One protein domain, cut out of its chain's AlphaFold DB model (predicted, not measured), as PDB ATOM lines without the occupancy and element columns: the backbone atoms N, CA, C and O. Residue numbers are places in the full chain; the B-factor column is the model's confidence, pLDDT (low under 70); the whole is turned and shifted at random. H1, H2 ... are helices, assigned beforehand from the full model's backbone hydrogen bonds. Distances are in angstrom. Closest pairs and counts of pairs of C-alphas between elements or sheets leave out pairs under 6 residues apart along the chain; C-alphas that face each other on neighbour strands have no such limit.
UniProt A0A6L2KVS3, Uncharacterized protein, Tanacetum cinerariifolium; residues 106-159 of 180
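Overview. This is residues 106 to 159 of the 180 residues of an uncharacterized protein of Tanacetum cinerariifolium (UniProt A0A6L2KVS3). The longest helix, H1, is one arm of an open V; short H2 stands at the closed end, and the link of residues 135 to 143 runs back from it into H3, which makes the outer part of the second arm. H1 and H3 are apart, and the space between the arms is empty. The printed part has 54 residues with three named helices, in the order H1, H2, H3, and no named strand; the class is all helix, with 37 residues in helices. It is extended, with a radius of gyration of the C-alphas of 15.9 A, and flat, spanning 47 by 29 by 13 A.

Along the chain. H1, residues 110 to 127, is 25.8 A long from first to last C-alpha and begins with C-alpha 110 at (102.623, 91.236, 26.818). H2, residues 130 to 134, measures 6.3 A, with C-alpha 130 at (82.725, 73.938, 6.953). H3, residues 144 to 157, is 19.6 A long and ends with C-alpha 157 at (89.248, 72.048, 49.966).

Arrangement. H1 touches no helix. H1 and H2 are close but not clearly touching: their closest C-alphas, those of Gln 127 and Lys 133, are 7.3 A apart. H1 and H3 are apart, and H2 and H3 are apart too. In H1, H2 and H3 every O i to N i+4 pair is within hydrogen-bond range.

Size, cuts and confidence. The two C-alphas farthest apart are those of Pro 130 and Val 159, at 47.8 A, while those of Val 106 and Val 159 are 23.6 A apart. Residues 106 to 123, 128 to 136 and 142 to 159 stand free. The printed part has no cut; the link from H1 to H2 is tight, and the one from H2 to H3 is short, with 9 residues. The mean pLDDT of the printed part is 70.6, and 20 residues are under 70, among them 136 to 142 and 154 to 159.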
ATOM      1  N   VAL A 106     105.052  84.074  37.951       53.50
ATOM      2  CA  VAL A 106     104.868  83.928  36.509       53.50
ATOM      3  C   VAL A 106     104.441  85.305  36.018       53.50
ATOM      4  O   VAL A 106     103.330  85.747  36.297       53.50
ATOM      5  N   PHE A 107     105.366  86.032  35.398       55.06
ATOM      6  CA  PHE A 107     105.014  87.242  34.672       55.06
ATOM      7  C   PHE A 107     104.508  86.810  33.302       55.06
ATOM      8  O   PHE A 107     105.290  86.295  32.501       55.06
ATOM      9  N   ASP A 108     103.220  87.017  33.045       55.38
ATOM     10  CA  ASP A 108     102.718  87.016  31.679       55.38
ATOM     11  C   ASP A 108     103.297  88.266  31.010       55.38
ATOM     12  O   ASP A 108     102.940  89.395  31.358       55.38
ATOM     13  N   ASP A 109     104.280  88.082  30.127       71.19
ATOM     14  CA  ASP A 109     104.731  89.182  29.283       71.19
ATOM     15  C   ASP A 109     103.639  89.512  28.248       71.19
ATOM     16  O   ASP A 109     102.788  88.688  27.898       71.19
ATOM     17  N   GLU A 110     103.621  90.759  27.784       73.62
ATOM     18  CA  GLU A 110     102.623  91.236  26.818       73.62
ATOM     19  C   GLU A 110     102.670  90.417  25.508       73.62
ATOM     20  O   GLU A 110     101.651  90.203  24.849       73.62
ATOM     21  N   GLU A 111     103.839  89.862  25.168       73.00
ATOM     22  CA  GLU A 111     104.021  88.948  24.034       73.00
ATOM     23  C   GLU A 111     103.299  87.600  24.230       73.00
ATOM     24  O   GLU A 111     102.715  87.065  23.289       73.00
ATOM     25  N   THR A 112     103.279  87.050  25.442       73.06
ATOM     26  CA  THR A 112     102.621  85.778  25.770       73.06
ATOM     27  C   THR A 112     101.107  85.940  25.765       73.06
ATOM     28  O   THR A 112     100.408  85.089  25.212       73.06
ATOM     29  N   LEU A 113     100.601  87.056  26.298       75.69
ATOM     30  CA  LEU A 113      99.171  87.383  26.262       75.69
ATOM     31  C   LEU A 113      98.670  87.562  24.825       75.69
ATOM     32  O   LEU A 113      97.636  87.011  24.446       75.69
ATOM     33  N   THR A 114      99.430  88.279  23.994       78.25
ATOM     34  CA  THR A 114      99.079  88.462  22.579       78.25
ATOM     35  C   THR A 114      99.159  87.152  21.795       78.25
ATOM     36  O   THR A 114      98.271  86.868  20.989       78.25
ATOM     37  N   LEU A 115     100.159  86.302  22.052       76.94
ATOM     38  CA  LEU A 115     100.268  84.983  21.420       76.94
ATOM     39  C   LEU A 115      99.110  84.053  21.822       76.94
ATOM     40  O   LEU A 115      98.594  83.312  20.981       76.94
ATOM     41  N   GLU A 116      98.680  84.098  23.084       74.75
ATOM     42  CA  GLU A 116      97.511  83.357  23.557       74.75
ATOM     43  C   GLU A 116      96.237  83.809  22.830       74.75
ATOM     44  O   GLU A 116      95.469  82.973  22.346       74.75
ATOM     45  N   GLU A 117      96.020  85.119  22.705       79.62
ATOM     46  CA  GLU A 117      94.848  85.680  22.028       79.62
ATOM     47  C   GLU A 117      94.819  85.335  20.528       79.62
ATOM     48  O   GLU A 117      93.771  84.963  19.983       79.62
ATOM     49  N   VAL A 118      95.985  85.354  19.871       81.81
ATOM     50  CA  VAL A 118      96.151  84.898  18.481       81.81
ATOM     51  C   VAL A 118      95.827  83.407  18.354       81.81
ATOM     52  O   VAL A 118      95.038  83.023  17.487       81.81
ATOM     53  N   SER A 119      96.362  82.568  19.244       82.44
ATOM     54  CA  SER A 119      96.101  81.123  19.258       82.44
ATOM     55  C   SER A 119      94.611  80.808  19.462       82.44
ATOM     56  O   SER A 119      94.024  80.028  18.706       82.44
ATOM     57  N   ARG A 120      93.953  81.479  20.421       78.12
ATOM     58  CA  ARG A 120      92.503  81.363  20.668       78.12
ATOM     59  C   ARG A 120      91.689  81.740  19.428       78.12
ATOM     60  O   ARG A 120      90.743  81.031  19.077       78.12
ATOM     61  N   SER A 121      92.072  82.816  18.743       81.56
ATOM     62  CA  SER A 121      91.410  83.275  17.517       81.56
ATOM     63  C   SER A 121      91.569  82.278  16.366       81.56
ATOM     64  O   SER A 121      90.602  81.975  15.663       81.56
ATOM     65  N   GLU A 122      92.761  81.703  16.200       83.56
ATOM     66  CA  GLU A 122      93.033  80.697  15.169       83.56
ATOM     67  C   GLU A 122      92.277  79.384  15.435       83.56
ATOM     68  O   GLU A 122      91.710  78.788  14.515       83.56
ATOM     69  N   MET A 123      92.197  78.954  16.699       77.50
ATOM     70  CA  MET A 123      91.381  77.805  17.101       77.50
ATOM     71  C   MET A 123      89.891  78.025  16.803       77.50
ATOM     72  O   MET A 123      89.243  77.135  16.247       77.50
ATOM     73  N   LEU A 124      89.352  79.209  17.115       79.19
ATOM     74  CA  LEU A 124      87.963  79.571  16.809       79.19
ATOM     75  C   LEU A 124      87.693  79.608  15.299       79.19
ATOM     76  O   LEU A 124      86.631  79.174  14.849       79.19
ATOM     77  N   ALA A 125      88.644  80.094  14.501       78.81
ATOM     78  CA  ALA A 125      88.536  80.085  13.046       78.81
ATOM     79  C   ALA A 125      88.498  78.648  12.496       78.81
ATOM     80  O   ALA A 125      87.616  78.317  11.703       78.81
ATOM     81  N   LYS A 126      89.380  77.770  12.990       76.69
ATOM     82  CA  LYS A 126      89.409  76.338  12.638       76.69
ATOM     83  C   LYS A 126      88.130  75.609  13.050       76.69
ATOM     84  O   LYS A 126      87.628  74.787  12.296       76.69
ATOM     85  N   GLN A 127      87.548  75.940  14.202       68.88
ATOM     86  CA  GLN A 127      86.260  75.377  14.625       68.88
ATOM     87  C   GLN A 127      85.096  75.804  13.710       68.88
ATOM     88  O   GLN A 127      84.087  75.105  13.612       68.88
ATOM     89  N   ASN A 128      85.228  76.939  13.019       72.50
ATOM     90  CA  ASN A 128      84.227  77.434  12.082       72.50
ATOM     91  C   ASN A 128      84.349  76.876  10.657       72.50
ATOM     92  O   ASN A 128      83.464  77.173   9.848       72.50
ATOM     93  N   ASP A 129      85.373  76.064  10.373       76.06
ATOM     94  CA  ASP A 129      85.609  75.438   9.073       76.06
ATOM     95  C   ASP A 129      84.411  74.549   8.659       76.06
ATOM     96  O   ASP A 129      83.974  73.695   9.445       76.06
ATOM     97  N   PRO A 130      83.851  74.730   7.445       70.88
ATOM     98  CA  PRO A 130      82.725  73.938   6.953       70.88
ATOM     99  C   PRO A 130      82.978  72.421   6.988       70.88
ATOM    100  O   PRO A 130      82.052  71.668   7.290       70.88
ATOM    101  N   ILE A 131      84.222  71.970   6.784       73.12
ATOM    102  CA  ILE A 131      84.592  70.542   6.794       73.12
ATOM    103  C   ILE A 131      84.484  69.946   8.210       73.12
ATOM    104  O   ILE A 131      84.093  68.789   8.387       73.12
ATOM    105  N   LEU A 132      84.826  70.724   9.241       66.19
ATOM    106  CA  LEU A 132      84.757  70.299  10.645       66.19
ATOM    107  C   LEU A 132      83.339  70.438  11.221       66.19
ATOM    108  O   LEU A 132      82.930  69.605  12.034       66.19
ATOM    109  N   LYS A 133      82.559  71.423  10.751       64.00
ATOM    110  CA  LYS A 133      81.136  71.590  11.098       64.00
ATOM    111  C   LYS A 133      80.267  70.423  10.624       64.00
ATOM    112  O   LYS A 133      79.406  69.980  11.383       64.00
ATOM    113  N   GLU A 134      80.511  69.878   9.429       68.00
ATOM    114  CA  GLU A 134      79.810  68.670   8.956       68.00
ATOM    115  C   GLU A 134      80.065  67.454   9.857       68.00
ATOM    116  O   GLU A 134      79.168  66.640  10.080       68.00
ATOM    117  N   LYS A 135      81.264  67.355  10.447       70.38
ATOM    118  CA  LYS A 135      81.658  66.239  11.319       70.38
ATOM    119  C   LYS A 135      81.088  66.304  12.745       70.38
ATOM    120  O   LYS A 135      81.404  65.419  13.536       70.38
ATOM    121  N   LYS A 136      80.233  67.286  13.084       61.81
ATOM    122  CA  LYS A 136      79.532  67.415  14.388       61.81
ATOM    123  C   LYS A 136      80.426  67.180  15.619       61.81
ATOM    124  O   LYS A 136      79.989  66.627  16.630       61.81
ATOM    125  N   ILE A 137      81.685  67.606  15.560       60.06
ATOM    126  CA  ILE A 137      82.551  67.592  16.737       60.06
ATOM    127  C   ILE A 137      82.096  68.763  17.612       60.06
ATOM    128  O   ILE A 137      82.443  69.916  17.365       60.06
ATOM    129  N   ASN A 138      81.247  68.477  18.600       57.34
ATOM    130  CA  ASN A 138      80.786  69.459  19.576       57.34
ATOM    131  C   ASN A 138      81.929  69.756  20.555       57.34
ATOM    132  O   ASN A 138      81.939  69.268  21.683       57.34
ATOM    133  N   THR A 139      82.926  70.519  20.113       59.34
ATOM    134  CA  THR A 139      83.975  71.019  21.000       59.34
ATOM    135  C   THR A 139      83.374  72.149  21.825       59.34
ATOM    136  O   THR A 139      83.382  73.309  21.413       59.34
ATOM    137  N   THR A 140      82.767  71.805  22.961       64.88
ATOM    138  CA  THR A 140      82.337  72.796  23.948       64.88
ATOM    139  C   THR A 140      83.569  73.597  24.348       64.88
ATOM    140  O   THR A 140      84.543  73.031  24.845       64.88
ATOM    141  N   LEU A 141      83.557  74.899  24.065       62.22
ATOM    142  CA  LEU A 141      84.667  75.776  24.409       62.22
ATOM    143  C   LEU A 141      84.878  75.714  25.928       62.22
ATOM    144  O   LEU A 141      83.911  75.809  26.686       62.22
ATOM    145  N   ILE A 142      86.121  75.532  26.373       69.06
ATOM    146  CA  ILE A 142      86.428  75.462  27.805       69.06
ATOM    147  C   ILE A 142      86.047  76.804  28.439       69.06
ATOM    148  O   ILE A 142      86.599  77.851  28.095       69.06
ATOM    149  N   ASN A 143      85.079  76.782  29.358       78.50
ATOM    150  CA  ASN A 143      84.654  77.969  30.086       78.50
ATOM    151  C   ASN A 143      85.652  78.265  31.209       78.50
ATOM    152  O   ASN A 143      85.515  77.786  32.335       78.50
ATOM    153  N   TYR A 144      86.657  79.077  30.897       70.50
ATOM    154  CA  TYR A 144      87.695  79.457  31.853       70.50
ATOM    155  C   TYR A 144      87.146  80.173  33.093       70.50
ATOM    156  O   TYR A 144      87.721  80.038  34.165       70.50
ATOM    157  N   VAL A 145      86.013  80.878  32.998       78.69
ATOM    158  CA  VAL A 145      85.396  81.532  34.166       78.69
ATOM    159  C   VAL A 145      84.895  80.491  35.167       78.69
ATOM    160  O   VAL A 145      85.058  80.656  36.374       78.69
ATOM    161  N   GLU A 146      84.305  79.405  34.677       81.81
ATOM    162  CA  GLU A 146      83.845  78.298  35.514       81.81
ATOM    163  C   GLU A 146      85.019  77.466  36.040       81.81
ATOM    164  O   GLU A 146      85.069  77.152  37.228       81.81
ATOM    165  N   PHE A 147      86.013  77.195  35.190       74.00
ATOM    166  CA  PHE A 147      87.231  76.487  35.583       74.00
ATOM    167  C   PHE A 147      88.013  77.234  36.675       74.00
ATOM    168  O   PHE A 147      88.395  76.634  37.677       74.00
ATOM    169  N   ASN A 148      88.183  78.552  36.541       74.62
ATOM    170  CA  ASN A 148      88.871  79.373  37.537       74.62
ATOM    171  C   ASN A 148      88.111  79.388  38.872       74.62
ATOM    172  O   ASN A 148      88.726  79.251  39.927       74.62
ATOM    173  N   ARG A 149      86.770  79.445  38.844       78.50
ATOM    174  CA  ARG A 149      85.937  79.314  40.055       78.50
ATOM    175  C   ARG A 149      86.115  77.955  40.738       78.50
ATOM    176  O   ARG A 149      86.202  77.896  41.962       78.50
ATOM    177  N   LEU A 150      86.191  76.867  39.967       77.44
ATOM    178  CA  LEU A 150      86.464  75.526  40.498       77.44
ATOM    179  C   LEU A 150      87.883  75.415  41.072       77.44
ATOM    180  O   LEU A 150      88.078  74.779  42.108       77.44
ATOM    181  N   SER A 151      88.869  76.061  40.445       71.69
ATOM    182  CA  SER A 151      90.240  76.144  40.964       71.69
ATOM    183  C   SER A 151      90.296  76.876  42.312       71.69
ATOM    184  O   SER A 151      90.997  76.444  43.224       71.69
ATOM    185  N   GLU A 152      89.537  77.959  42.477       71.69
ATOM    186  CA  GLU A 152      89.442  78.671  43.756       71.69
ATOM    187  C   GLU A 152      88.730  77.850  44.846       71.69
ATOM    188  O   GLU A 152      89.160  77.868  46.003       71.69
ATOM    189  N   ASP A 153      87.662  77.115  44.508       70.62
ATOM    190  CA  ASP A 153      86.960  76.247  45.470       70.62
ATOM    191  C   ASP A 153      87.820  75.039  45.878       70.62
ATOM    192  O   ASP A 153      87.920  74.689  47.055       70.62
ATOM    193  N   SER A 154      88.515  74.426  44.919       65.56
ATOM    194  CA  SER A 154      89.437  73.312  45.175       65.56
ATOM    195  C   SER A 154      90.650  73.732  46.007       65.56
ATOM    196  O   SER A 154      91.026  72.999  46.923       65.56
ATOM    197  N   GLY A 155      91.193  74.935  45.798       63.44
ATOM    198  CA  GLY A 155      92.252  75.502  46.640       63.44
ATOM    199  C   GLY A 155      91.859  75.670  48.116       63.44
ATOM    200  O   GLY A 155      92.732  75.644  48.980       63.44
ATOM    201  N   LYS A 156      90.557  75.787  48.425       63.66
ATOM    202  CA  LYS A 156      90.025  75.829  49.804       63.66
ATOM    203  C   LYS A 156      89.761  74.442  50.394       63.66
ATOM    204  O   LYS A 156      89.774  74.291  51.611       63.66
ATOM    205  N   ARG A 157      89.496  73.441  49.549       58.94
ATOM    206  CA  ARG A 157      89.248  72.048  49.966       58.94
ATOM    207  C   ARG A 157      90.532  71.243  50.148       58.94
ATOM    208  O   ARG A 157      90.522  70.247  50.866       58.94
ATOM    209  N   PHE A 158      91.626  71.667  49.521       52.72
ATOM    210  CA  PHE A 158      92.936  71.068  49.729       52.72
ATOM    211  C   PHE A 158      93.555  71.568  51.035       52.72
ATOM    212  O   PHE A 158      94.010  72.705  51.141       52.72
ATOM    213  N   VAL A 159      93.605  70.684  52.030       53.19
ATOM    214  CA  VAL A 159      94.433  70.876  53.222       53.19
ATOM    215  C   VAL A 159      95.895  70.726  52.786       53.19
ATOM    216  O   VAL A 159      96.241  69.676  52.238       53.19
TER     217      VAL A 159